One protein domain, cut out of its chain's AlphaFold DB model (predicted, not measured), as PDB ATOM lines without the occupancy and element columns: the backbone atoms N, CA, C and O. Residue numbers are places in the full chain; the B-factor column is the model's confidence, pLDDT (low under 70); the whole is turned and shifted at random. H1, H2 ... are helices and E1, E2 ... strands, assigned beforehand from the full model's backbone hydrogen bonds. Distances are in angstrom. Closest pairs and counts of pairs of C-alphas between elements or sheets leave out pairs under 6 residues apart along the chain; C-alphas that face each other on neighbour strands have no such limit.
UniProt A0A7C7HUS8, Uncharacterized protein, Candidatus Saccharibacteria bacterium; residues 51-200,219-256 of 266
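Overview. This is residues 51 to 200 and 219 to 256 of the 266 residues of an uncharacterized protein of Candidatus Saccharibacteria bacterium (UniProt A0A7C7HUS8). A strongly twisted sheet of five strands makes the core, with the short helices H3 and H4 over one face and H5 on the other; beyond it the small hairpin E3 and E4 makes an arm, with H1 and H2 beside E3. A long loop, residues 71 to 108, is tied to the sheet by short pairings with E1 and E2. The printed part has 188 residues, with five named helices and seven named strands in the order H1 E1 E2 H2 E3 E4 E5 E6 H3 H4 E7 H5; the sheet runs E2 E1 E7 E5 E6, mixed. The class is mixed, helices and strands, though under half of the residues are in named elements. The whole is compact, with a radius of gyration of the C-alphas of 16.4 A and spans of 49 by 37 by 30 A.

Along the chain. H1 is residues 52 to 55, with C-alpha 52 at (306.531, 221.016, 219.278). E1, residues 59 to 70, is 31.6 A long and bends by 59 degrees at residue 62. E2 is residues 109 to 114, 16.0 A, and H2 residues 119 to 126, 11.1 A. E3 is residues 136 to 141 and E4 residues 147 to 151. E5, residues 165 to 171, is 19.4 A long; E6 is residues 174 to 178. H3 is residues 180 to 185 and H4 residues 188 to 192. E7, residues 231 to 239, is 23.8 A long. H5, residues 246 to 254, ends with C-alpha 254 at (338.415, 214.562, 235.417).

Arrangement. E1 and E7 are parallel, with N 67 and O 235 2.9 A apart. The hairpin E1 and E2 has N 62 and O 112 at 2.8 A. E7 and E5 are antiparallel, with N 236 and O 168 at 2.8 A; the hairpin E5 and E6 has N 176 and O 169 at 2.9 A. H4 is on the sheet at a height of 7.0 A, on the same face as H3; H5 is on the opposite face. H2 and H3 touch, about perpendicular at 82 degrees, the closest C-alphas being Ala 120 and Leu 184, 4.4 A. In the hairpin E3 and E4, N 140 and O 148 are 2.9 A apart. The closest C-alphas of H1 and E3, Arg 55 and Lys 140, are 4.2 A apart; those of H2 and E3, Tyr 125 and Leu 137, 6.5 A. Every O i to N i+4 pair is within hydrogen-bond range in H3, H4 and H5, and 3 of 4 in H2; H1 is too short for such a pair.

Size, cuts and confidence. The C-alphas farthest apart, Thr 145 and Glu 247, are 53.7 A apart. Residues 201 to 218 are not printed; C-alphas 200 and 219 are 12.1 A apart across this cut. The links E1 to E2 and E4 to E5 are long. The mean pLDDT of the printed part is 78.6, and 49 residues are under 70, among them 86 to 97 and 219 to 229.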
ATOM      1  N   PRO A  51     308.699 217.562 216.593       84.12
ATOM      2  CA  PRO A  51     308.601 218.045 217.966       84.12
ATOM      3  C   PRO A  51     308.026 219.460 218.062       84.12
ATOM      4  O   PRO A  51     308.284 220.314 217.211       84.12
ATOM      5  N   VAL A  52     307.220 219.721 219.097       85.00
ATOM      6  CA  VAL A  52     306.531 221.016 219.278       85.00
ATOM      7  C   VAL A  52     307.533 222.170 219.318       85.00
ATOM      8  O   VAL A  52     307.322 223.179 218.645       85.00
ATOM      9  N   ASN A  53     308.637 221.984 220.042       84.50
ATOM     10  CA  ASN A  53     309.715 222.957 220.177       84.50
ATOM     11  C   ASN A  53     310.484 223.207 218.867       84.50
ATOM     12  O   ASN A  53     311.157 224.221 218.747       84.50
ATOM     13  N   PHE A  54     310.347 222.344 217.857       84.56
ATOM     14  CA  PHE A  54     310.910 222.572 216.518       84.56
ATOM     15  C   PHE A  54     309.906 223.204 215.570       84.56
ATOM     16  O   PHE A  54     310.266 224.026 214.736       84.56
ATOM     17  N   ARG A  55     308.626 222.859 215.708       84.12
ATOM     18  CA  ARG A  55     307.557 223.452 214.902       84.12
ATOM     19  C   ARG A  55     307.398 224.946 215.141       84.12
ATOM     20  O   ARG A  55     307.126 225.679 214.194       84.12
ATOM     21  N   SER A  56     307.521 225.352 216.401       82.31
ATOM     22  CA  SER A  56     307.371 226.726 216.874       82.31
ATOM     23  C   SER A  56     308.489 227.030 217.876       82.31
ATOM     24  O   SER A  56     308.223 227.054 219.081       82.31
ATOM     25  N   PRO A  57     309.735 227.210 217.401       83.19
ATOM     26  CA  PRO A  57     310.880 227.379 218.279       83.19
ATOM     27  C   PRO A  57     310.749 228.658 219.096       83.19
ATOM     28  O   PRO A  57     310.472 229.734 218.564       83.19
ATOM     29  N   LYS A  58     310.955 228.521 220.403       83.12
ATOM     30  CA  LYS A  58     311.199 229.649 221.296       83.12
ATOM     31  C   LYS A  58     312.705 229.801 221.423       83.12
ATOM     32  O   LYS A  58     313.379 228.810 221.700       83.12
ATOM     33  N   LEU A  59     313.206 231.014 221.191       80.12
ATOM     34  CA  LEU A  59     314.614 231.332 221.417       80.12
ATOM     35  C   LEU A  59     314.959 231.014 222.865       80.12
ATOM     36  O   LEU A  59     314.164 231.318 223.741       80.12
ATOM     37  N   GLU A  60     316.114 230.419 223.090       80.75
ATOM     38  CA  GLU A  60     316.738 230.192 224.386       80.75
ATOM     39  C   GLU A  60     318.252 230.307 224.190       80.75
ATOM     40  O   GLU A  60     318.731 230.386 223.057       80.75
ATOM     41  N   HIS A  61     319.026 230.322 225.265       81.12
ATOM     42  CA  HIS A  61     320.459 230.090 225.149       81.12
ATOM     43  C   HIS A  61     320.963 229.412 226.414       81.12
ATOM     44  O   HIS A  61     321.134 230.061 227.437       81.12
ATOM     45  N   ALA A  62     321.235 228.118 226.340       83.94
ATOM     46  CA  ALA A  62     321.831 227.333 227.405       83.94
ATOM     47  C   ALA A  62     323.133 226.676 226.939       83.94
ATOM     48  O   ALA A  62     323.353 226.437 225.750       83.94
ATOM     49  N   HIS A  63     323.996 226.377 227.899       85.69
ATOM     50  CA  HIS A  63     325.243 225.659 227.699       85.69
ATOM     51  C   HIS A  63     325.187 224.336 228.442       85.69
ATOM     52  O   HIS A  63     324.743 224.272 229.584       85.69
ATOM     53  N   LEU A  64     325.677 223.287 227.803       87.94
ATOM     54  CA  LEU A  64     325.769 221.954 228.378       87.94
ATOM     55  C   LEU A  64     327.196 221.452 228.196       87.94
ATOM     56  O   LEU A  64     327.702 221.433 227.072       87.94
ATOM     57  N   ARG A  65     327.833 221.000 229.280       88.31
ATOM     58  CA  ARG A  65     329.058 220.210 229.148       88.31
ATOM     59  C   ARG A  65     328.697 218.750 228.942       88.31
ATOM     60  O   ARG A  65     328.097 218.132 229.810       88.31
ATOM     61  N   MET A  66     329.044 218.189 227.796       89.88
ATOM     62  CA  MET A  66     328.721 216.817 227.430       89.88
ATOM     63  C   MET A  66     329.977 216.059 227.030       89.88
ATOM     64  O   MET A  66     330.609 216.396 226.039       89.88
ATOM     65  N   GLN A  67     330.270 214.960 227.716       90.00
ATOM     66  CA  GLN A  67     331.230 213.976 227.233       90.00
ATOM     67  C   GLN A  67     330.510 212.747 226.689       90.00
ATOM     68  O   GLN A  67     329.578 212.229 227.303       90.00
ATOM     69  N   TYR A  68     330.972 212.261 225.542       87.56
ATOM     70  CA  TYR A  68     330.462 211.049 224.912       87.56
ATOM     71  C   TYR A  68     331.560 209.995 224.907       87.56
ATOM     72  O   TYR A  68     332.648 210.261 224.404       87.56
ATOM     73  N   VAL A  69     331.310 208.819 225.479       88.75
ATOM     74  CA  VAL A  69     332.299 207.737 225.587       88.75
ATOM     75  C   VAL A  69     331.735 206.481 224.940       88.75
ATOM     76  O   VAL A  69     330.795 205.890 225.460       88.75
ATOM     77  N   VAL A  70     332.318 206.055 223.821       86.62
ATOM     78  CA  VAL A  70     331.894 204.869 223.062       86.62
ATOM     79  C   VAL A  70     332.946 203.782 223.219       86.62
ATOM     80  O   VAL A  70     334.111 204.003 222.888       86.62
ATOM     81  N   ASP A  71     332.558 202.631 223.768       86.62
ATOM     82  CA  ASP A  71     333.444 201.485 224.021       86.62
ATOM     83  C   ASP A  71     334.755 201.888 224.725       86.62
ATOM     84  O   ASP A  71     335.862 201.485 224.361       86.62
ATOM     85  N   GLY A  72     334.631 202.757 225.736       86.31
ATOM     86  CA  GLY A  72     335.751 203.283 226.519       86.31
ATOM     87  C   GLY A  72     336.569 204.394 225.848       86.31
ATOM     88  O   GLY A  72     337.532 204.867 226.449       86.31
ATOM     89  N   THR A  73     336.196 204.841 224.648       86.88
ATOM     90  CA  THR A  73     336.869 205.932 223.928       86.88
ATOM     91  C   THR A  73     336.021 207.200 223.960       86.88
ATOM     92  O   THR A  73     334.895 207.207 223.471       86.88
ATOM     93  N   ALA A  74     336.562 208.284 224.521       88.12
ATOM     94  CA  ALA A  74     335.906 209.586 224.480       88.12
ATOM     95  C   ALA A  74     335.906 210.154 223.050       88.12
ATOM     96  O   ALA A  74     336.927 210.116 222.359       88.12
ATOM     97  N   ILE A  75     334.764 210.679 222.616       85.31
ATOM     98  CA  ILE A  75     334.627 211.428 221.370       85.31
ATOM     99  C   ILE A  75     335.111 212.853 221.611       85.31
ATOM    100  O   ILE A  75     334.640 213.512 222.533       85.31
ATOM    101  N   ASP A  76     336.029 213.308 220.762       86.75
ATOM    102  CA  ASP A  76     336.550 214.672 220.776       86.75
ATOM    103  C   ASP A  76     335.672 215.575 219.904       86.75
ATOM    104  O   ASP A  76     335.739 215.526 218.671       86.75
ATOM    105  N   PHE A  77     334.841 216.395 220.546       83.88
ATOM    106  CA  PHE A  77     333.981 217.346 219.854       83.88
ATOM    107  C   PHE A  77     334.727 218.574 219.339       83.88
ATOM    108  O   PHE A  77     334.134 219.329 218.580       83.88
ATOM    109  N   SER A  78     336.008 218.778 219.669       84.25
ATOM    110  CA  SER A  78     336.796 219.895 219.124       84.25
ATOM    111  C   SER A  78     337.185 219.714 217.650       84.25
ATOM    112  O   SER A  78     337.566 220.688 217.004       84.25
ATOM    113  N   ASP A  79     337.054 218.499 217.106       85.75
ATOM    114  CA  ASP A  79     337.309 218.183 215.695       85.75
ATOM    115  C   ASP A  79     336.421 219.036 214.767       85.75
ATOM    116  O   ASP A  79     335.212 219.152 214.986       85.75
ATOM    117  N   ASP A  80     337.011 219.586 213.698       83.94
ATOM    118  CA  ASP A  80     336.355 220.406 212.666       83.94
ATOM    119  C   ASP A  80     335.042 219.791 212.171       83.94
ATOM    120  O   ASP A  80     334.099 220.505 211.830       83.94
ATOM    121  N   LYS A  81     334.946 218.455 212.149       81.62
ATOM    122  CA  LYS A  81     333.718 217.774 211.733       81.62
ATOM    123  C   LYS A  81     332.531 218.035 212.653       81.62
ATOM    124  O   LYS A  81     331.432 217.766 212.203       81.62
ATOM    125  N   PHE A  82     332.712 218.485 213.897       79.19
ATOM    126  CA  PHE A  82     331.652 218.832 214.858       79.19
ATOM    127  C   PHE A  82     331.427 220.341 214.985       79.19
ATOM    128  O   PHE A  82     330.372 220.763 215.459       79.19
ATOM    129  N   GLN A  83     332.404 221.141 214.558       79.31
ATOM    130  CA  GLN A  83     332.401 222.587 214.715       79.31
ATOM    131  C   GLN A  83     331.654 223.275 213.571       79.31
ATOM    132  O   GLN A  83     331.771 222.917 212.399       79.31
ATOM    133  N   GLN A  84     330.894 224.310 213.910       75.94
ATOM    134  CA  GLN A  84     330.310 225.234 212.947       75.94
ATOM    135  C   GLN A  84     331.135 226.513 212.882       75.94
ATOM    136  O   GLN A  84     331.566 227.042 213.905       75.94
ATOM    137  N   GLU A  85     331.329 227.042 211.673       70.88
ATOM    138  CA  GLU A  85     331.973 228.342 211.513       70.88
ATOM    139  C   GLU A  85     331.126 229.435 212.172       70.88
ATOM    140  O   GLU A  85     329.984 229.689 211.780       70.88
ATOM    141  N   TYR A  86     331.723 230.119 213.147       67.56
ATOM    142  CA  TYR A  86     331.084 231.201 213.875       67.56
ATOM    143  C   TYR A  86     331.942 232.470 213.919       67.56
ATOM    144  O   TYR A  86     333.169 232.449 214.051       67.56
ATOM    145  N   LYS A  87     331.268 233.622 213.828       62.22
ATOM    146  CA  LYS A  87     331.873 234.939 214.004       62.22
ATOM    147  C   LYS A  87     331.785 235.371 215.468       62.22
ATOM    148  O   LYS A  87     330.800 235.984 215.869       62.22
ATOM    149  N   LYS A  88     332.866 235.137 216.213       59.72
ATOM    150  CA  LYS A  88     333.026 235.536 217.622       59.72
ATOM    151  C   LYS A  88     332.546 236.969 217.906       59.72
ATOM    152  O   LYS A  88     332.851 237.897 217.149       59.72
ATOM    153  N   GLY A  89     331.833 237.145 219.022       53.81
ATOM    154  CA  GLY A  89     331.376 238.448 219.525       53.81
ATOM    155  C   GLY A  89     330.061 238.989 218.945       53.81
ATOM    156  O   GLY A  89     329.767 240.167 219.150       53.81
ATOM    157  N   VAL A  90     329.271 238.179 218.230       55.91
ATOM    158  CA  VAL A  90     327.943 238.570 217.723       55.91
ATOM    159  C   VAL A  90     326.849 237.893 218.545       55.91
ATOM    160  O   VAL A  90     326.376 236.824 218.211       55.91
ATOM    161  N   CYS A  91     326.382 238.537 219.604       53.03
ATOM    162  CA  CYS A  91     325.342 237.993 220.484       53.03
ATOM    163  C   CYS A  91     323.947 238.396 219.992       53.03
ATOM    164  O   CYS A  91     323.172 239.001 220.722       53.03
ATOM    165  N   SER A  92     323.660 238.199 218.706       53.12
ATOM    166  CA  SER A  92     322.405 238.664 218.107       53.12
ATOM    167  C   SER A  92     321.332 237.584 218.170       53.12
ATOM    168  O   SER A  92     321.625 236.453 217.813       53.12
ATOM    169  N   ALA A  93     320.078 237.936 218.463       50.66
ATOM    170  CA  ALA A  93     318.917 237.030 218.436       50.66
ATOM    171  C   ALA A  93     318.645 236.322 217.085       50.66
ATOM    172  O   ALA A  93     317.846 235.394 217.019       50.66
ATOM    173  N   GLU A  94     319.343 236.714 216.013       51.53
ATOM    174  CA  GLU A  94     319.416 235.992 214.730       51.53
ATOM    175  C   GLU A  94     320.177 234.648 214.827       51.53
ATOM    176  O   GLU A  94     320.266 233.909 213.843       51.53
ATOM    177  N   PHE A  95     320.760 234.343 215.995       53.25
ATOM    178  CA  PHE A  95     321.711 233.255 216.204       53.25
ATOM    179  C   PHE A  95     321.194 231.850 215.885       53.25
ATOM    180  O   PHE A  95     321.930 231.093 215.250       53.25
ATOM    181  N   PRO A  96     319.965 231.444 216.256       61.69
ATOM    182  CA  PRO A  96     319.681 230.025 216.219       61.69
ATOM    183  C   PRO A  96     318.719 229.664 215.112       61.69
ATOM    184  O   PRO A  96     317.539 229.370 215.315       61.69
ATOM    185  N   LYS A  97     319.277 229.575 213.905       67.81
ATOM    186  CA  LYS A  97     318.633 228.792 212.841       67.81
ATOM    187  C   LYS A  97     318.538 227.311 213.204       67.81
ATOM    188  O   LYS A  97     317.723 226.610 212.605       67.81
ATOM    189  N   GLN A  98     319.355 226.863 214.158       76.69
ATOM    190  CA  GLN A  98     319.474 225.484 214.606       76.69
ATOM    191  C   GLN A  98     319.366 225.412 216.137       76.69
ATOM    192  O   GLN A  98     319.815 226.338 216.813       76.69
ATOM    193  N   PRO A  99     318.785 224.330 216.685       83.75
ATOM    194  CA  PRO A  99     318.591 224.170 218.124       83.75
ATOM    195  C   PRO A  99     319.885 223.888 218.889       83.75
ATOM    196  O   PRO A  99     319.948 224.193 220.074       83.75
ATOM    197  N   ILE A 100     320.872 223.254 218.247       86.19
ATOM    198  CA  ILE A 100     322.057 222.667 218.884       86.19
ATOM    199  C   ILE A 100     323.277 222.905 217.983       86.19
ATOM    200  O   ILE A 100     323.158 222.695 216.777       86.19
ATOM    201  N   HIS A 101     324.440 223.284 218.530       81.25
ATOM    202  CA  HIS A 101     325.731 223.186 217.820       81.25
ATOM    203  C   HIS A 101     326.963 223.275 218.748       81.25
ATOM    204  O   HIS A 101     326.843 223.646 219.916       81.25
ATOM    205  N   PHE A 102     328.147 222.981 218.197       77.94
ATOM    206  CA  PHE A 102     329.464 223.370 218.724       77.94
ATOM    207  C   PHE A 102     330.077 224.432 217.804       77.94
ATOM    208  O   PHE A 102     329.961 224.312 216.582       77.94
ATOM    209  N   HIS A 103     330.727 225.458 218.351       73.25
ATOM    210  CA  HIS A 103     331.382 226.494 217.530       73.25
ATOM    211  C   HIS A 103     332.599 227.168 218.186       73.25
ATOM    212  O   HIS A 103     333.174 228.112 217.637       73.25
ATOM    213  N   ASP A 104     333.050 226.639 219.323       73.88
ATOM    214  CA  ASP A 104     334.137 227.226 220.112       73.88
ATOM    215  C   ASP A 104     335.496 226.570 219.892       73.88
ATOM    216  O   ASP A 104     336.511 227.074 220.377       73.88
ATOM    217  N   ASN A 105     335.540 225.477 219.126       79.12
ATOM    218  CA  ASN A 105     336.679 224.557 219.045       79.12
ATOM    219  C   ASN A 105     337.054 223.983 220.419       79.12
ATOM    220  O   ASN A 105     338.221 223.708 220.697       79.12
ATOM    221  N   LEU A 106     336.057 223.844 221.293       80.25
ATOM    222  CA  LEU A 106     336.189 223.209 222.593       80.25
ATOM    223  C   LEU A 106     335.545 221.831 222.539       80.25
ATOM    224  O   LEU A 106     334.430 221.672 222.032       80.25
ATOM    225  N   ASP A 107     336.253 220.849 223.090       82.50
ATOM    226  CA  ASP A 107     335.662 219.554 223.386       82.50
ATOM    227  C   ASP A 107     334.601 219.726 224.484       82.50
ATOM    228  O   ASP A 107     334.702 220.598 225.349       82.50
ATOM    229  N   GLN A 108     333.575 218.884 224.431       80.69
ATOM    230  CA  GLN A 108     332.505 218.777 225.417       80.69
ATOM    231  C   GLN A 108     331.565 219.977 225.574       80.69
ATOM    232  O   GLN A 108     330.690 219.912 226.425       80.69
ATOM    233  N   PHE A 109     331.666 221.057 224.800       82.88
ATOM    234  CA  PHE A 109     330.841 222.248 225.034       82.88
ATOM    235  C   PHE A 109     329.712 222.460 224.014       82.88
ATOM    236  O   PHE A 109     329.926 222.963 222.914       82.88
ATOM    237  N   VAL A 110     328.488 222.097 224.398       87.06
ATOM    238  CA  VAL A 110     327.294 222.171 223.547       87.06
ATOM    239  C   VAL A 110     326.519 223.458 223.811       87.06
ATOM    240  O   VAL A 110     326.209 223.782 224.960       87.06
ATOM    241  N   HIS A 111     326.098 224.123 222.738       85.44
ATOM    242  CA  HIS A 111     325.129 225.217 222.800       85.44
ATOM    243  C   HIS A 111     323.737 224.719 222.481       85.44
ATOM    244  O   HIS A 111     323.541 224.018 221.487       85.44
ATOM    245  N   LEU A 112     322.777 225.133 223.297       87.44
ATOM    246  CA  LEU A 112     321.355 224.883 223.131       87.44
ATOM    247  C   LEU A 112     320.670 226.229 222.939       87.44
ATOM    248  O   LEU A 112     320.723 227.078 223.821       87.44
ATOM    249  N   HIS A 113     320.019 226.434 221.804       85.38
ATOM    250  CA  HIS A 113     319.465 227.745 221.470       85.38
ATOM    251  C   HIS A 113     317.952 227.805 221.378       85.38
ATOM    252  O   HIS A 113     317.375 228.868 221.145       85.38
ATOM    253  N   TRP A 114     317.294 226.659 221.475       87.19
ATOM    254  CA  TRP A 114     315.844 226.590 221.509       87.19
ATOM    255  C   TRP A 114     315.407 226.040 222.855       87.19
ATOM    256  O   TRP A 114     316.077 225.191 223.444       87.19
ATOM    257  N   LYS A 115     314.264 226.525 223.334       87.75
ATOM    258  CA  LYS A 115     313.668 226.032 224.569       87.75
ATOM    259  C   LYS A 115     313.208 224.580 224.420       87.75
ATOM    260  O   LYS A 115     312.901 224.119 223.317       87.75
ATOM    261  N   ASP A 116     313.108 223.891 225.549       91.50
ATOM    262  CA  ASP A 116     312.523 222.557 225.675       91.50
ATOM    263  C   ASP A 116     313.264 221.481 224.849       91.50
ATOM    264  O   ASP A 116     312.668 220.492 224.417       91.50
ATOM    265  N   VAL A 117     314.560 221.685 224.570       91.69
ATOM    266  CA  VAL A 117     315.398 220.685 223.889       91.69
ATOM    267  C   VAL A 117     315.659 219.514 224.828       91.69
ATOM    268  O   VAL A 117     316.075 219.721 225.964       91.69
ATOM    269  N   THR A 118     315.441 218.288 224.351       92.50
ATOM    270  CA  THR A 118     315.629 217.058 225.143       92.50
ATOM    271  C   THR A 118     316.938 216.343 224.803       92.50
ATOM    272  O   THR A 118     317.536 216.570 223.745       92.50
ATOM    273  N   GLY A 119     317.367 215.401 225.649       90.38
ATOM    274  CA  GLY A 119     318.523 214.547 225.361       90.38
ATOM    275  C   GLY A 119     318.331 213.689 224.108       90.38
ATOM    276  O   GLY A 119     319.266 213.508 223.335       90.38
ATOM    277  N   ALA A 120     317.106 213.241 223.816       87.25
ATOM    278  CA  ALA A 120     316.785 212.566 222.556       87.25
ATOM    279  C   ALA A 120     317.096 213.435 221.329       87.25
ATOM    280  O   ALA A 120     317.633 212.942 220.343       87.25
ATOM    281  N   GLN A 121     316.760 214.721 221.389       87.81
ATOM    282  CA  GLN A 121     317.006 215.661 220.300       87.81
ATOM    283  C   GLN A 121     318.491 216.006 220.172       87.81
ATOM    284  O   GLN A 121     318.996 216.091 219.056       87.81
ATOM    285  N   LEU A 122     319.194 216.141 221.299       88.25
ATOM    286  CA  LEU A 122     320.648 216.297 221.337       88.25
ATOM    287  C   LEU A 122     321.359 215.111 220.675       88.25
ATOM    288  O   LEU A 122     322.192 215.294 219.791       88.25
ATOM    289  N   LEU A 123     320.978 213.892 221.056       83.38
ATOM    290  CA  LEU A 123     321.482 212.664 220.451       83.38
ATOM    291  C   LEU A 123     321.117 212.576 218.970       83.38
ATOM    292  O   LEU A 123     321.978 212.278 218.155       83.38
ATOM    293  N   GLY A 124     319.866 212.884 218.617       81.44
ATOM    294  CA  GLY A 124     319.366 212.893 217.241       81.44
ATOM    295  C   GLY A 124     320.061 213.912 216.332       81.44
ATOM    296  O   GLY A 124     320.041 213.789 215.111       81.44
ATOM    297  N   TYR A 125     320.668 214.946 216.914       82.38
ATOM    298  CA  TYR A 125     321.418 215.931 216.152       82.38
ATOM    299  C   TYR A 125     322.764 215.359 215.692       82.38
ATOM    300  O   TYR A 125     323.184 215.643 214.576       82.38
ATOM    301  N   TYR A 126     323.409 214.516 216.505       75.88
ATOM    302  CA  TYR A 126     324.717 213.918 216.202       75.88
ATOM    303  C   TYR A 126     324.658 212.442 215.769       75.88
ATOM    304  O   TYR A 126     325.653 211.912 215.282       75.88
ATOM    305  N   GLY A 127     323.516 211.779 215.928       68.12
ATOM    306  CA  GLY A 127     323.247 210.412 215.493       68.12
ATOM    307  C   GLY A 127     321.862 210.308 214.869       68.12
ATOM    308  O   GLY A 127     320.955 211.066 215.189       68.12
ATOM    309  N   ASN A 128     321.651 209.353 213.977       56.91
ATOM    310  CA  ASN A 128     320.469 209.325 213.109       56.91
ATOM    311  C   ASN A 128     319.271 208.549 213.716       56.91
ATOM    312  O   ASN A 128     318.390 208.079 212.999       56.91
ATOM    313  N   SER A 129     319.218 208.373 215.045       52.56
ATOM    314  CA  SER A 129     318.397 207.323 215.689       52.56
ATOM    315  C   SER A 129     317.288 207.773 216.637       52.56
ATOM    316  O   SER A 129     316.570 206.913 217.156       52.56
ATOM    317  N   VAL A 130     317.046 209.072 216.844       53.19
ATOM    318  CA  VAL A 130     315.901 209.496 217.672       53.19
ATOM    319  C   VAL A 130     314.915 210.369 216.903       53.19
ATOM    320  O   VAL A 130     314.883 211.586 217.020       53.19
ATOM    321  N   GLY A 131     314.054 209.695 216.132       49.59
ATOM    322  CA  GLY A 131     312.761 210.232 215.686       49.59
ATOM    323  C   GLY A 131     312.762 211.109 214.431       49.59
ATOM    324  O   GLY A 131     311.706 211.634 214.080       49.59
ATOM    325  N   GLY A 132     313.899 211.253 213.746       53.19
ATOM    326  CA  GLY A 132     314.036 212.028 212.511       53.19
ATOM    327  C   GLY A 132     313.893 211.207 211.224       53.19
ATOM    328  O   GLY A 132     313.993 209.983 211.222       53.19
ATOM    329  N   VAL A 133     313.666 211.898 210.105       60.28
ATOM    330  CA  VAL A 133     313.939 211.365 208.755       60.28
ATOM    331  C   VAL A 133     315.420 211.639 208.467       60.28
ATOM    332  O   VAL A 133     315.904 212.664 208.943       60.28
ATOM    333  N   ASP A 134     316.119 210.802 207.691       66.75
ATOM    334  CA  ASP A 134     317.569 210.941 207.434       66.75
ATOM    335  C   ASP A 134     318.026 212.406 207.271       66.75
ATOM    336  O   ASP A 134     317.583 213.130 206.368       66.75
ATOM    337  N   GLY A 135     318.912 212.843 208.173       69.50
ATOM    338  CA  GLY A 135     319.521 214.177 208.156       69.50
ATOM    339  C   GLY A 135     318.628 215.328 208.638       69.50
ATOM    340  O   GLY A 135     318.954 216.493 208.390       69.50
ATOM    341  N   THR A 136     317.496 215.059 209.299       76.44
ATOM    342  CA  THR A 136     316.662 216.112 209.892       76.44
ATOM    343  C   THR A 136     316.078 215.747 211.252       76.44
ATOM    344  O   THR A 136     315.491 214.687 211.446       76.44
ATOM    345  N   LEU A 137     316.171 216.702 212.176       77.69
ATOM    346  CA  LEU A 137     315.540 216.666 213.492       77.69
ATOM    347  C   LEU A 137     314.017 216.901 213.444       77.69
ATOM    348  O   LEU A 137     313.301 216.614 214.402       77.69
ATOM    349  N   GLY A 138     313.516 217.460 212.342       81.25
ATOM    350  CA  GLY A 138     312.120 217.848 212.175       81.25
ATOM    351  C   GLY A 138     311.971 219.054 211.252       81.25
ATOM    352  O   GLY A 138     312.899 219.464 210.559       81.25
ATOM    353  N   TYR A 139     310.781 219.640 211.243       81.69
ATOM    354  CA  TYR A 139     310.432 220.761 210.379       81.69
ATOM    355  C   TYR A 139     309.891 221.918 211.212       81.69
ATOM    356  O   TYR A 139     308.979 221.732 212.022       81.69
ATOM    357  N   LYS A 140     310.416 223.119 210.962       82.56
ATOM    358  CA  LYS A 140     309.868 224.369 211.490       82.56
ATOM    359  C   LYS A 140     309.003 225.048 210.439       82.56
ATOM    360  O   LYS A 140     309.266 224.952 209.236       82.56
ATOM    361  N   GLN A 141     307.957 225.726 210.896       77.06
ATOM    362  CA  GLN A 141     307.071 226.482 210.025       77.06
ATOM    363  C   GLN A 141     307.293 227.977 210.247       77.06
ATOM    364  O   GLN A 141     306.800 228.540 211.219       77.06
ATOM    365  N   ASN A 142     307.991 228.626 209.319       72.88
ATOM    366  CA  ASN A 142     308.162 230.080 209.351       72.88
ATOM    367  C   ASN A 142     306.893 230.782 208.828       72.88
ATOM    368  O   ASN A 142     306.524 231.861 209.287       72.88
ATOM    369  N   SER A 143     306.198 230.171 207.857       69.50
ATOM    370  CA  SER A 143     304.899 230.637 207.352       69.50
ATOM    371  C   SER A 143     304.080 229.494 206.739       69.50
ATOM    372  O   SER A 143     304.566 228.376 206.583       69.50
ATOM    373  N   LEU A 144     302.832 229.755 206.324       67.31
ATOM    374  CA  LEU A 144     301.985 228.750 205.652       67.31
ATOM    375  C   LEU A 144     302.644 228.120 204.411       67.31
ATOM    376  O   LEU A 144     302.331 226.980 204.061       67.31
ATOM    377  N   THR A 145     303.551 228.847 203.760       69.44
ATOM    378  CA  THR A 145     304.254 228.412 202.547       69.44
ATOM    379  C   THR A 145     305.750 228.195 202.746       69.44
ATOM    380  O   THR A 145     306.395 227.713 201.821       69.44
ATOM    381  N   ASP A 146     306.301 228.547 203.911       75.06
ATOM    382  CA  ASP A 146     307.732 228.449 204.201       75.06
ATOM    383  C   ASP A 146     307.981 227.436 205.317       75.06
ATOM    384  O   ASP A 146     307.724 227.690 206.498       75.06
ATOM    385  N   TRP A 147     308.439 226.266 204.887       74.81
ATOM    386  CA  TRP A 147     308.721 225.105 205.713       74.81
ATOM    387  C   TRP A 147     310.212 224.829 205.626       74.81
ATOM    388  O   TRP A 147     310.730 224.541 204.545       74.81
ATOM    389  N   GLU A 148     310.894 224.887 206.759       82.44
ATOM    390  CA  GLU A 148     312.343 224.748 206.808       82.44
ATOM    391  C   GLU A 148     312.706 223.489 207.591       82.44
ATOM    392  O   GLU A 148     312.128 223.183 208.638       82.44
ATOM    393  N   LYS A 149     313.659 222.726 207.054       82.31
ATOM    394  CA  LYS A 149     314.214 221.571 207.757       82.31
ATOM    395  C   LYS A 149     315.044 222.063 208.928       82.31
ATOM    396  O   LYS A 149     315.890 222.935 208.757       82.31
ATOM    397  N   VAL A 150     314.853 221.440 210.079       81.12
ATOM    398  CA  VAL A 150     315.798 221.536 211.186       81.12
ATOM    399  C   VAL A 150     316.899 220.517 210.891       81.12
ATOM    400  O   VAL A 150     316.606 219.314 210.867       81.12
ATOM    401  N   PRO A 151     318.119 220.957 210.545       77.06
ATOM    402  CA  PRO A 151     319.175 220.035 210.153       77.06
ATOM    403  C   PRO A 151     319.587 219.163 211.340       77.06
ATOM    404  O   PRO A 151     319.583 219.620 212.480       77.06
ATOM    405  N   ALA A 152     319.934 217.912 211.050       78.12
ATOM    406  CA  ALA A 152     320.780 217.102 211.915       78.12
ATOM    407  C   ALA A 152     322.203 217.111 211.340       78.12
ATOM    408  O   ALA A 152     322.383 217.243 210.127       78.12
ATOM    409  N   HIS A 153     323.201 216.979 212.202       73.31
ATOM    410  CA  HIS A 153     324.613 216.983 211.835       73.31
ATOM    411  C   HIS A 153     325.066 215.669 211.171       73.31
ATOM    412  O   HIS A 153     325.968 215.690 210.337       73.31
ATOM    413  N   GLY A 154     324.389 214.541 211.437       64.38
ATOM    414  CA  GLY A 154     324.484 213.322 210.612       64.38
ATOM    415  C   GLY A 154     324.565 211.993 211.377       64.38
ATOM    416  O   GLY A 154     324.224 211.921 212.552       64.38
ATOM    417  N   ASP A 155     325.041 210.943 210.690       64.19
ATOM    418  CA  ASP A 155     325.286 209.574 211.198       64.19
ATOM    419  C   ASP A 155     326.590 209.462 212.023       64.19
ATOM    420  O   ASP A 155     327.291 208.451 211.972       64.19
ATOM    421  N   LEU A 156     326.995 210.530 212.718       60.19
ATOM    422  CA  LEU A 156     328.301 210.569 213.392       60.19
ATOM    423  C   LEU A 156     328.348 209.639 214.613       60.19
ATOM    424  O   LEU A 156     329.433 209.226 215.021       60.19
ATOM    425  N   LEU A 157     327.181 209.289 215.156       64.75
ATOM    426  CA  LEU A 157     326.986 208.307 216.215       64.75
ATOM    427  C   LEU A 157     326.145 207.140 215.673       64.75
ATOM    428  O   LEU A 157     325.082 207.364 215.089       64.75
ATOM    429  N   ASP A 158     326.632 205.905 215.848       60.31
ATOM    430  CA  ASP A 158     325.939 204.687 215.397       60.31
ATOM    431  C   ASP A 158     324.591 204.515 216.129       60.31
ATOM    432  O   ASP A 158     324.389 204.960 217.253       60.31
ATOM    433  N   ASN A 159     323.624 203.887 215.474       53.94
ATOM    434  CA  ASN A 159     322.203 203.942 215.804       53.94
ATOM    435  C   ASN A 159     321.718 202.825 216.745       53.94
ATOM    436  O   ASN A 159     320.521 202.721 217.011       53.94
ATOM    437  N   THR A 160     322.606 201.977 217.260       54.75
ATOM    438  CA  THR A 160     322.253 200.775 218.043       54.75
ATOM    439  C   THR A 160     322.197 200.984 219.562       54.75
ATOM    440  O   THR A 160     322.206 200.013 220.311       54.75
ATOM    441  N   LEU A 161     322.143 202.226 220.050       60.44
ATOM    442  CA  LEU A 161     322.755 202.536 221.348       60.44
ATOM    443  C   LEU A 161     321.810 202.823 222.518       60.44
ATOM    444  O   LEU A 161     322.304 203.037 223.618       60.44
ATOM    445  N   LYS A 162     320.480 202.815 222.347       61.62
ATOM    446  CA  LYS A 162     319.576 203.061 223.494       61.62
ATOM    447  C   LYS A 162     319.740 202.023 224.605       61.62
ATOM    448  O   LYS A 162     319.809 202.399 225.768       61.62
ATOM    449  N   ASP A 163     319.853 200.750 224.238       68.62
ATOM    450  CA  ASP A 163     319.952 199.648 225.206       68.62
ATOM    451  C   ASP A 163     321.358 199.519 225.824       68.62
ATOM    452  O   ASP A 163     321.540 198.794 226.800       68.62
ATOM    453  N   SER A 164     322.336 200.249 225.280       84.00
ATOM    454  CA  SER A 164     323.739 200.245 225.707       84.00
ATOM    455  C   SER A 164     324.170 201.596 226.293       84.00
ATOM    456  O   SER A 164     325.365 201.856 226.405       84.00
ATOM    457  N   MET A 165     323.225 202.483 226.628       89.50
ATOM    458  CA  MET A 165     323.525 203.843 227.075       89.50
ATOM    459  C   MET A 165     323.379 204.011 228.588       89.50
ATOM    460  O   MET A 165     322.363 203.655 229.181       89.50
ATOM    461  N   TRP A 166     324.383 204.641 229.192       93.31
ATOM    462  CA  TRP A 166     324.418 204.997 230.607       93.31
ATOM    463  C   TRP A 166     324.676 206.493 230.746       93.31
ATOM    464  O   TRP A 166     325.718 206.993 230.317       93.31
ATOM    465  N   VAL A 167     323.719 207.212 231.333       94.31
ATOM    466  CA  VAL A 167     323.757 208.674 231.459       94.31
ATOM    467  C   VAL A 167     324.130 209.045 232.884       94.31
ATOM    468  O   VAL A 167     323.397 208.732 233.817       94.31
ATOM    469  N   TYR A 168     325.246 209.743 233.060       96.00
ATOM    470  CA  TYR A 168     325.671 210.274 234.349       96.00
ATOM    471  C   TYR A 168     325.639 211.796 234.317       96.00
ATOM    472  O   TYR A 168     326.170 212.393 233.387       96.00
ATOM    473  N   ALA A 169     325.062 212.425 235.337       94.56
ATOM    474  CA  ALA A 169     325.128 213.875 235.516       94.56
ATOM    475  C   ALA A 169     326.102 214.227 236.641       94.56
ATOM    476  O   ALA A 169     326.198 213.494 237.630       94.56
ATOM    477  N   ALA A 170     326.819 215.342 236.500       89.88
ATOM    478  CA  ALA A 170     327.671 215.837 237.573       89.88
ATOM    479  C   ALA A 170     326.849 216.460 238.705       89.88
ATOM    480  O   ALA A 170     325.882 217.187 238.486       89.88
ATOM    481  N   THR A 171     327.282 216.179 239.926       87.56
ATOM    482  CA  THR A 171     326.819 216.758 241.183       87.56
ATOM    483  C   THR A 171     328.028 217.217 241.993       87.56
ATOM    484  O   THR A 171     329.177 216.889 241.673       87.56
ATOM    485  N   ASP A 172     327.790 217.931 243.094       81.62
ATOM    486  CA  ASP A 172     328.855 218.355 244.013       81.62
ATOM    487  C   ASP A 172     329.703 217.174 244.531       81.62
ATOM    488  O   ASP A 172     330.882 217.334 244.862       81.62
ATOM    489  N   SER A 173     329.123 215.969 244.597       83.50
ATOM    490  CA  SER A 173     329.795 214.750 245.058       83.50
ATOM    491  C   SER A 173     330.505 213.951 243.964       83.50
ATOM    492  O   SER A 173     331.367 213.133 244.295       83.50
ATOM    493  N   GLY A 174     330.210 214.178 242.683       86.94
ATOM    494  CA  GLY A 174     330.780 213.414 241.571       86.94
ATOM    495  C   GLY A 174     329.780 213.170 240.448       86.94
ATOM    496  O   GLY A 174     328.893 213.977 240.226       86.94
ATOM    497  N   LEU A 175     329.944 212.072 239.715       92.88
ATOM    498  CA  LEU A 175     329.000 211.662 238.676       92.88
ATOM    499  C   LEU A 175     327.954 210.712 239.260       92.88
ATOM    500  O   LEU A 175     328.301 209.702 239.875       92.88
ATOM    501  N   GLU A 176     326.681 211.009 239.031       94.69
ATOM    502  CA  GLU A 176     325.554 210.192 239.477       94.69
ATOM    503  C   GLU A 176     324.798 209.628 238.281       94.69
ATOM    504  O   GLU A 176     324.474 210.363 237.349       94.69
ATOM    505  N   LEU A 177     324.501 208.324 238.322       95.88
ATOM    506  CA  LEU A 177     323.681 207.671 237.307       95.88
ATOM    507  C   LEU A 177     322.283 208.300 237.305       95.88
ATOM    508  O   LEU A 177     321.635 208.417 238.348       95.88
ATOM    509  N   ARG A 178     321.819 208.689 236.122       95.69
ATOM    510  CA  ARG A 178     320.506 209.285 235.889       95.69
ATOM    511  C   ARG A 178     319.634 208.337 235.087       95.69
ATOM    512  O   ARG A 178     320.112 207.462 234.369       95.69
ATOM    513  N   ASP A 179     318.333 208.541 235.226       94.56
ATOM    514  CA  ASP A 179     317.342 207.806 234.463       94.56
ATOM    515  C   ASP A 179     317.425 208.185 232.977       94.56
ATOM    516  O   ASP A 179     317.348 209.364 232.612       94.56
ATOM    517  N   ILE A 180     317.624 207.182 232.122       90.69
ATOM    518  CA  ILE A 180     317.762 207.393 230.681       90.69
ATOM    519  C   ILE A 180     316.450 207.860 230.050       90.69
ATOM    520  O   ILE A 180     316.473 208.690 229.142       90.69
ATOM    521  N   ASP A 181     315.304 207.384 230.540       91.00
ATOM    522  CA  ASP A 181     314.011 207.805 230.011       91.00
ATOM    523  C   ASP A 181     313.765 209.286 230.316       91.00
ATOM    524  O   ASP A 181     313.329 210.019 229.428       91.00
ATOM    525  N   ALA A 182     314.123 209.758 231.510       94.50
ATOM    526  CA  ALA A 182     314.108 211.176 231.852       94.50
ATOM    527  C   ALA A 182     315.039 211.978 230.931       94.50
ATOM    528  O   ALA A 182     314.601 212.952 230.332       94.50
ATOM    529  N   PHE A 183     316.286 211.540 230.722       92.81
ATOM    530  CA  PHE A 183     317.213 212.230 229.811       92.81
ATOM    531  C   PHE A 183     316.657 212.358 228.385       92.81
ATOM    532  O   PHE A 183     316.802 213.391 227.732       92.81
ATOM    533  N   LEU A 184     316.022 211.300 227.879       90.00
ATOM    534  CA  LEU A 184     315.494 211.279 226.520       90.00
ATOM    535  C   LEU A 184     314.218 212.117 226.362       90.00
ATOM    536  O   LEU A 184     314.012 212.691 225.289       90.00
ATOM    537  N   ASN A 185     313.358 212.168 227.378       90.69
ATOM    538  CA  ASN A 185     312.005 212.713 227.245       90.69
ATOM    539  C   ASN A 185     311.796 214.068 227.927       90.69
ATOM    540  O   ASN A 185     310.969 214.841 227.441       90.69
ATOM    541  N   ASP A 186     312.522 214.359 229.004       94.81
ATOM    542  CA  ASP A 186     312.466 215.661 229.661       94.81
ATOM    543  C   ASP A 186     313.330 216.668 228.892       94.81
ATOM    544  O   ASP A 186     314.323 216.315 228.243       94.81
ATOM    545  N   ASP A 187     312.944 217.942 228.944       94.38
ATOM    546  CA  ASP A 187     313.833 219.001 228.488       94.38
ATOM    547  C   ASP A 187     315.081 219.062 229.378       94.38
ATOM    548  O   ASP A 187     315.038 218.739 230.566       94.38
ATOM    549  N   LEU A 188     316.215 219.448 228.792       94.12
ATOM    550  CA  LEU A 188     317.510 219.384 229.466       94.12
ATOM    551  C   LEU A 188     317.562 220.292 230.707       94.12
ATOM    552  O   LEU A 188     318.158 219.895 231.702       94.12
ATOM    553  N   GLU A 189     316.887 221.445 230.695       91.88
ATOM    554  CA  GLU A 189     316.767 222.316 231.875       91.88
ATOM    555  C   GLU A 189     316.069 221.575 233.033       91.88
ATOM    556  O   GLU A 189     316.586 221.506 234.149       91.88
ATOM    557  N   THR A 190     314.934 220.920 232.765       94.06
ATOM    558  CA  THR A 190     314.226 220.075 233.742       94.06
ATOM    559  C   THR A 190     315.060 218.872 234.187       94.06
ATOM    560  O   THR A 190     315.100 218.569 235.380       94.06
ATOM    561  N   PHE A 191     315.749 218.197 233.263       94.94
ATOM    562  CA  PHE A 191     316.579 217.027 233.559       94.94
ATOM    563  C   PHE A 191     317.713 217.345 234.546       94.94
ATOM    564  O   PHE A 191     317.970 216.554 235.466       94.94
ATOM    565  N   PHE A 192     318.375 218.493 234.375       93.12
ATOM    566  CA  PHE A 192     319.411 218.968 235.296       93.12
ATOM    567  C   PHE A 192     318.841 219.694 236.519       93.12
ATOM    568  O   PHE A 192     319.495 219.740 237.560       93.12
ATOM    569  N   GLY A 193     317.605 220.187 236.439       90.38
ATOM    570  CA  GLY A 193     316.980 220.976 237.495       90.38
ATOM    571  C   GLY A 193     317.524 222.404 237.575       90.38
ATOM    572  O   GLY A 193     317.451 223.008 238.645       90.38
ATOM    573  N   ASP A 194     318.054 222.927 236.468       86.69
ATOM    574  CA  ASP A 194     318.605 224.277 236.355       86.69
ATOM    575  C   ASP A 194     318.039 224.991 235.123       86.69
ATOM    576  O   ASP A 194     317.698 224.356 234.127       86.69
ATOM    577  N   GLN A 195     317.901 226.312 235.197       81.31
ATOM    578  CA  GLN A 195     317.313 227.126 234.134       81.31
ATOM    579  C   GLN A 195     318.308 228.162 233.640       81.31
ATOM    580  O   GLN A 195     318.932 228.885 234.418       81.31
ATOM    581  N   SER A 196     318.393 228.292 232.323       75.81
ATOM    582  CA  SER A 196     319.078 229.406 231.694       75.81
ATOM    583  C   SER A 196     318.404 230.728 232.062       75.81
ATOM    584  O   SER A 196     317.191 230.847 232.245       75.81
ATOM    585  N   SER A 197     319.222 231.764 232.177       68.88
ATOM    586  CA  SER A 197     318.767 233.106 232.544       68.88
ATOM    587  C   SER A 197     318.327 233.945 231.339       68.88
ATOM    588  O   SER A 197     317.994 235.119 231.499       68.88
ATOM    589  N   PHE A 198     318.314 233.356 230.137       67.31
ATOM    590  CA  PHE A 198     318.012 234.058 228.893       67.31
ATOM    591  C   PHE A 198     316.510 234.363 228.744       67.31
ATOM    592  O   PHE A 198     316.173 235.471 228.325       67.31
ATOM    593  N   ASN A 199     315.604 233.483 229.197       61.88
ATOM    594  CA  ASN A 199     314.173 233.803 229.310       61.88
ATOM    595  C   ASN A 199     313.578 233.568 230.706       61.88
ATOM    596  O   ASN A 199     313.418 232.428 231.145       61.88
ATOM    597  N   PRO A 200     313.064 234.647 231.319       52.78
ATOM    598  CA  PRO A 200     312.046 234.656 232.350       52.78
ATOM    599  C   PRO A 200     311.080 233.463 232.371       52.78
ATOM    600  O   PRO A 200     310.430 233.323 231.332       52.78
ATOM    601  N   LEU A 219     314.078 242.287 222.996       47.19
ATOM    602  CA  LEU A 219     315.383 241.646 223.106       47.19
ATOM    603  C   LEU A 219     316.126 242.253 224.310       47.19
ATOM    604  O   LEU A 219     316.052 243.471 224.500       47.19
ATOM    605  N   PRO A 220     316.852 241.452 225.111       50.94
ATOM    606  CA  PRO A 220     317.716 241.994 226.153       50.94
ATOM    607  C   PRO A 220     318.707 242.996 225.543       50.94
ATOM    608  O   PRO A 220     319.120 242.830 224.389       50.94
ATOM    609  N   ASP A 221     319.084 244.036 226.296       50.25
ATOM    610  CA  ASP A 221     320.092 245.000 225.839       50.25
ATOM    611  C   ASP A 221     321.367 244.243 225.427       50.25
ATOM    612  O   ASP A 221     321.757 243.251 226.048       50.25
ATOM    613  N   GLU A 222     322.046 244.709 224.381       49.62
ATOM    614  CA  GLU A 222     323.282 244.107 223.882       49.62
ATOM    615  C   GLU A 222     324.345 243.960 224.982       49.62
ATOM    616  O   GLU A 222     325.242 243.128 224.861       49.62
ATOM    617  N   SER A 223     324.306 244.794 226.027       50.00
ATOM    618  CA  SER A 223     325.180 244.675 227.197       50.00
ATOM    619  C   SER A 223     324.807 243.531 228.136       50.00
ATOM    620  O   SER A 223     325.707 242.943 228.732       50.00
ATOM    621  N   ASP A 224     323.520 243.207 228.248       47.84
ATOM    622  CA  ASP A 224     323.010 242.130 229.100       47.84
ATOM    623  C   ASP A 224     323.203 240.768 228.418       47.84
ATOM    624  O   ASP A 224     323.538 239.785 229.076       47.84
ATOM    625  N   LEU A 225     323.147 240.736 227.081       50.06
ATOM    626  CA  LEU A 225     323.499 239.569 226.262       50.06
ATOM    627  C   LEU A 225     324.982 239.179 226.348       50.06
ATOM    628  O   LEU A 225     325.316 238.033 226.080       50.06
ATOM    629  N   LYS A 226     325.865 240.115 226.727       48.03
ATOM    630  CA  LYS A 226     327.332 239.939 226.762       48.03
ATOM    631  C   LYS A 226     327.858 239.241 228.020       48.03
ATOM    632  O   LYS A 226     329.071 239.137 228.196       48.03
ATOM    633  N   ARG A 227     327.012 238.833 228.965       49.94
ATOM    634  CA  ARG A 227     327.507 238.263 230.227       49.94
ATOM    635  C   ARG A 227     326.586 237.197 230.791       49.94
ATOM    636  O   ARG A 227     326.306 237.204 231.989       49.94
ATOM    637  N   ILE A 228     326.119 236.298 229.931       54.72
ATOM    638  CA  ILE A 228     325.215 235.239 230.360       54.72
ATOM    639  C   ILE A 228     325.978 233.922 230.533       54.72
ATOM    640  O   ILE A 228     326.332 233.252 229.568       54.72
ATOM    641  N   GLN A 229     326.236 233.559 231.791       61.72
ATOM    642  CA  GLN A 229     326.647 232.208 232.158       61.72
ATOM    643  C   GLN A 229     325.375 231.354 232.237       61.72
ATOM    644  O   GLN A 229     324.625 231.479 233.199       61.72
ATOM    645  N   ASN A 230     325.118 230.526 231.222       77.88
ATOM    646  CA  ASN A 230     323.933 229.660 231.151       77.88
ATOM    647  C   ASN A 230     324.308 228.174 231.137       77.88
ATOM    648  O   ASN A 230     323.665 227.386 230.449       77.88
ATOM    649  N   LEU A 231     325.365 227.786 231.855       83.62
ATOM    650  CA  LEU A 231     325.678 226.370 232.035       83.62
ATOM    651  C   LEU A 231     324.562 225.718 232.854       83.62
ATOM    652  O   LEU A 231     324.451 226.008 234.037       83.62
ATOM    653  N   ILE A 232     323.769 224.854 232.219       88.25
ATOM    654  CA  ILE A 232     322.638 224.167 232.860       88.25
ATOM    655  C   ILE A 232     323.034 222.823 233.471       88.25
ATOM    656  O   ILE A 232     322.273 222.249 234.238       88.25
ATOM    657  N   GLY A 233     324.211 222.295 233.132       89.62
ATOM    658  CA  GLY A 233     324.702 221.059 233.725       89.62
ATOM    659  C   GLY A 233     325.858 220.425 232.972       89.62
ATOM    660  O   GLY A 233     326.261 220.882 231.895       89.62
ATOM    661  N   ASP A 234     326.348 219.332 233.554       91.75
ATOM    662  CA  ASP A 234     327.365 218.477 232.960       91.75
ATOM    663  C   ASP A 234     326.854 217.041 232.880       91.75
ATOM    664  O   ASP A 234     326.265 216.521 233.834       91.75
ATOM    665  N   VAL A 235     327.114 216.382 231.756       93.62
ATOM    666  CA  VAL A 235     326.681 215.013 231.488       93.62
ATOM    667  C   VAL A 235     327.795 214.207 230.836       93.62
ATOM    668  O   VAL A 235     328.506 214.680 229.953       93.62
ATOM    669  N   VAL A 236     327.925 212.957 231.260       93.94
ATOM    670  CA  VAL A 236     328.714 211.936 230.580       93.94
ATOM    671  C   VAL A 236     327.764 210.856 230.091       93.94
ATOM    672  O   VAL A 236     326.989 210.297 230.865       93.94
ATOM    673  N   ILE A 237     327.836 210.555 228.802       92.06
ATOM    674  CA  ILE A 237     327.042 209.516 228.162       92.06
ATOM    675  C   ILE A 237     328.000 208.404 227.755       92.06
ATOM    676  O   ILE A 237     328.818 208.575 226.849       92.06
ATOM    677  N   PHE A 238     327.907 207.268 228.440       92.19
ATOM    678  CA  PHE A 238     328.634 206.064 228.066       92.19
ATOM    679  C   PHE A 238     327.775 205.202 227.164       92.19
ATOM    680  O   PHE A 238     326.594 204.997 227.434       92.19
ATOM    681  N   ILE A 239     328.399 204.654 226.137       88.50
ATOM    682  CA  ILE A 239     327.808 203.702 225.215       88.50
ATOM    683  C   ILE A 239     328.683 202.472 225.175       88.50
ATOM    684  O   ILE A 239     329.818 202.524 224.701       88.50
ATOM    685  N   GLN A 240     328.148 201.390 225.718       89.12
ATOM    686  CA  GLN A 240     328.819 200.106 225.841       89.12
ATOM    687  C   GLN A 240     327.833 199.064 226.380       89.12
ATOM    688  O   GLN A 240     326.885 199.388 227.096       89.12
ATOM    689  N   ASP A 241     328.087 197.794 226.083       88.69
ATOM    690  CA  ASP A 241     327.193 196.679 226.437       88.69
ATOM    691  C   ASP A 241     327.034 196.444 227.949       88.69
ATOM    692  O   ASP A 241     326.127 195.733 228.388       88.69
ATOM    693  N   THR A 242     327.928 197.001 228.765       91.81
ATOM    694  CA  THR A 242     327.936 196.832 230.221       91.81
ATOM    695  C   THR A 242     328.019 198.172 230.932       91.81
ATOM    696  O   THR A 242     328.577 199.126 230.395       91.81
ATOM    697  N   GLU A 243     327.535 198.231 232.170       93.31
ATOM    698  CA  GLU A 243     327.656 199.424 233.014       93.31
ATOM    699  C   GLU A 243     329.120 199.906 233.125       93.31
ATOM    700  O   GLU A 243     330.029 199.073 233.243       93.31
ATOM    701  N   PRO A 244     329.377 201.227 233.061       94.75
ATOM    702  CA  PRO A 244     330.703 201.800 233.255       94.75
ATOM    703  C   PRO A 244     331.332 201.402 234.584       94.75
ATOM    704  O   PRO A 244     330.712 201.431 235.644       94.75
ATOM    705  N   THR A 245     332.613 201.055 234.524       95.56
ATOM    706  CA  THR A 245     333.425 200.820 235.721       95.56
ATOM    707  C   THR A 245     333.655 202.123 236.486       95.56
ATOM    708  O   THR A 245     333.622 203.214 235.914       95.56
ATOM    709  N   ALA A 246     333.955 202.021 237.782       93.44
ATOM    710  CA  ALA A 246     334.281 203.187 238.600       93.44
ATOM    711  C   ALA A 246     335.478 203.974 238.032       93.44
ATOM    712  O   ALA A 246     335.478 205.203 238.072       93.44
ATOM    713  N   GLU A 247     336.468 203.286 237.453       92.31
ATOM    714  CA  GLU A 247     337.603 203.927 236.787       92.31
ATOM    715  C   GLU A 247     337.183 204.721 235.542       92.31
ATOM    716  O   GLU A 247     337.688 205.821 235.326       92.31
ATOM    717  N   GLN A 248     336.253 204.198 234.736       93.12
ATOM    718  CA  GLN A 248     335.724 204.912 233.567       93.12
ATOM    719  C   GLN A 248     334.937 206.159 233.980       93.12
ATOM    720  O   GLN A 248     335.125 207.221 233.387       93.12
ATOM    721  N   ILE A 249     334.100 206.043 235.015       92.81
ATOM    722  CA  ILE A 249     333.313 207.158 235.557       92.81
ATOM    723  C   ILE A 249     334.247 208.254 236.081       92.81
ATOM    724  O   ILE A 249     334.120 209.415 235.699       92.81
ATOM    725  N   GLU A 250     335.235 207.898 236.904       88.81
ATOM    726  CA  GLU A 250     336.172 208.879 237.457       88.81
ATOM    727  C   GLU A 250     337.054 209.509 236.370       88.81
ATOM    728  O   GLU A 250     337.286 210.718 236.381       88.81
ATOM    729  N   SER A 251     337.496 208.725 235.380       87.69
ATOM    730  CA  SER A 251     338.251 209.267 234.248       87.69
ATOM    731  C   SER A 251     337.434 210.277 233.446       87.69
ATOM    732  O   SER A 251     337.996 211.276 233.008       87.69
ATOM    733  N   ALA A 252     336.139 210.035 233.243       85.56
ATOM    734  CA  ALA A 252     335.276 210.968 232.529       85.56
ATOM    735  C   ALA A 252     335.083 212.273 233.316       85.56
ATOM    736  O   ALA A 252     335.223 213.364 232.771       85.56
ATOM    737  N   ARG A 253     334.886 212.174 234.636       78.44
ATOM    738  CA  ARG A 253     334.762 213.338 235.526       78.44
ATOM    739  C   ARG A 253     335.958 214.290 235.435       78.44
ATOM    740  O   ARG A 253     335.773 215.503 235.415       78.44
ATOM    741  N   ILE A 254     337.179 213.756 235.419       74.75
ATOM    742  CA  ILE A 254     338.415 214.562 235.417       74.75
ATOM    743  C   ILE A 254     338.618 215.293 234.080       74.75
ATOM    744  O   ILE A 254     339.327 216.295 234.028       74.75
ATOM    745  N   ASN A 255     337.988 214.817 233.008       74.69
ATOM    746  CA  ASN A 255     338.175 215.351 231.664       74.69
ATOM    747  C   ASN A 255     337.311 216.582 231.356       74.69
ATOM    748  O   ASN A 255     337.465 217.135 230.266       74.69
ATOM    749  N   PHE A 256     336.452 217.026 232.283       76.12
ATOM    750  CA  PHE A 256     335.698 218.260 232.095       76.12
ATOM    751  C   PHE A 256     336.628 219.467 232.037       76.12
ATOM    752  O   PHE A 256     337.309 219.810 233.005       76.12
TER     753      PHE A 256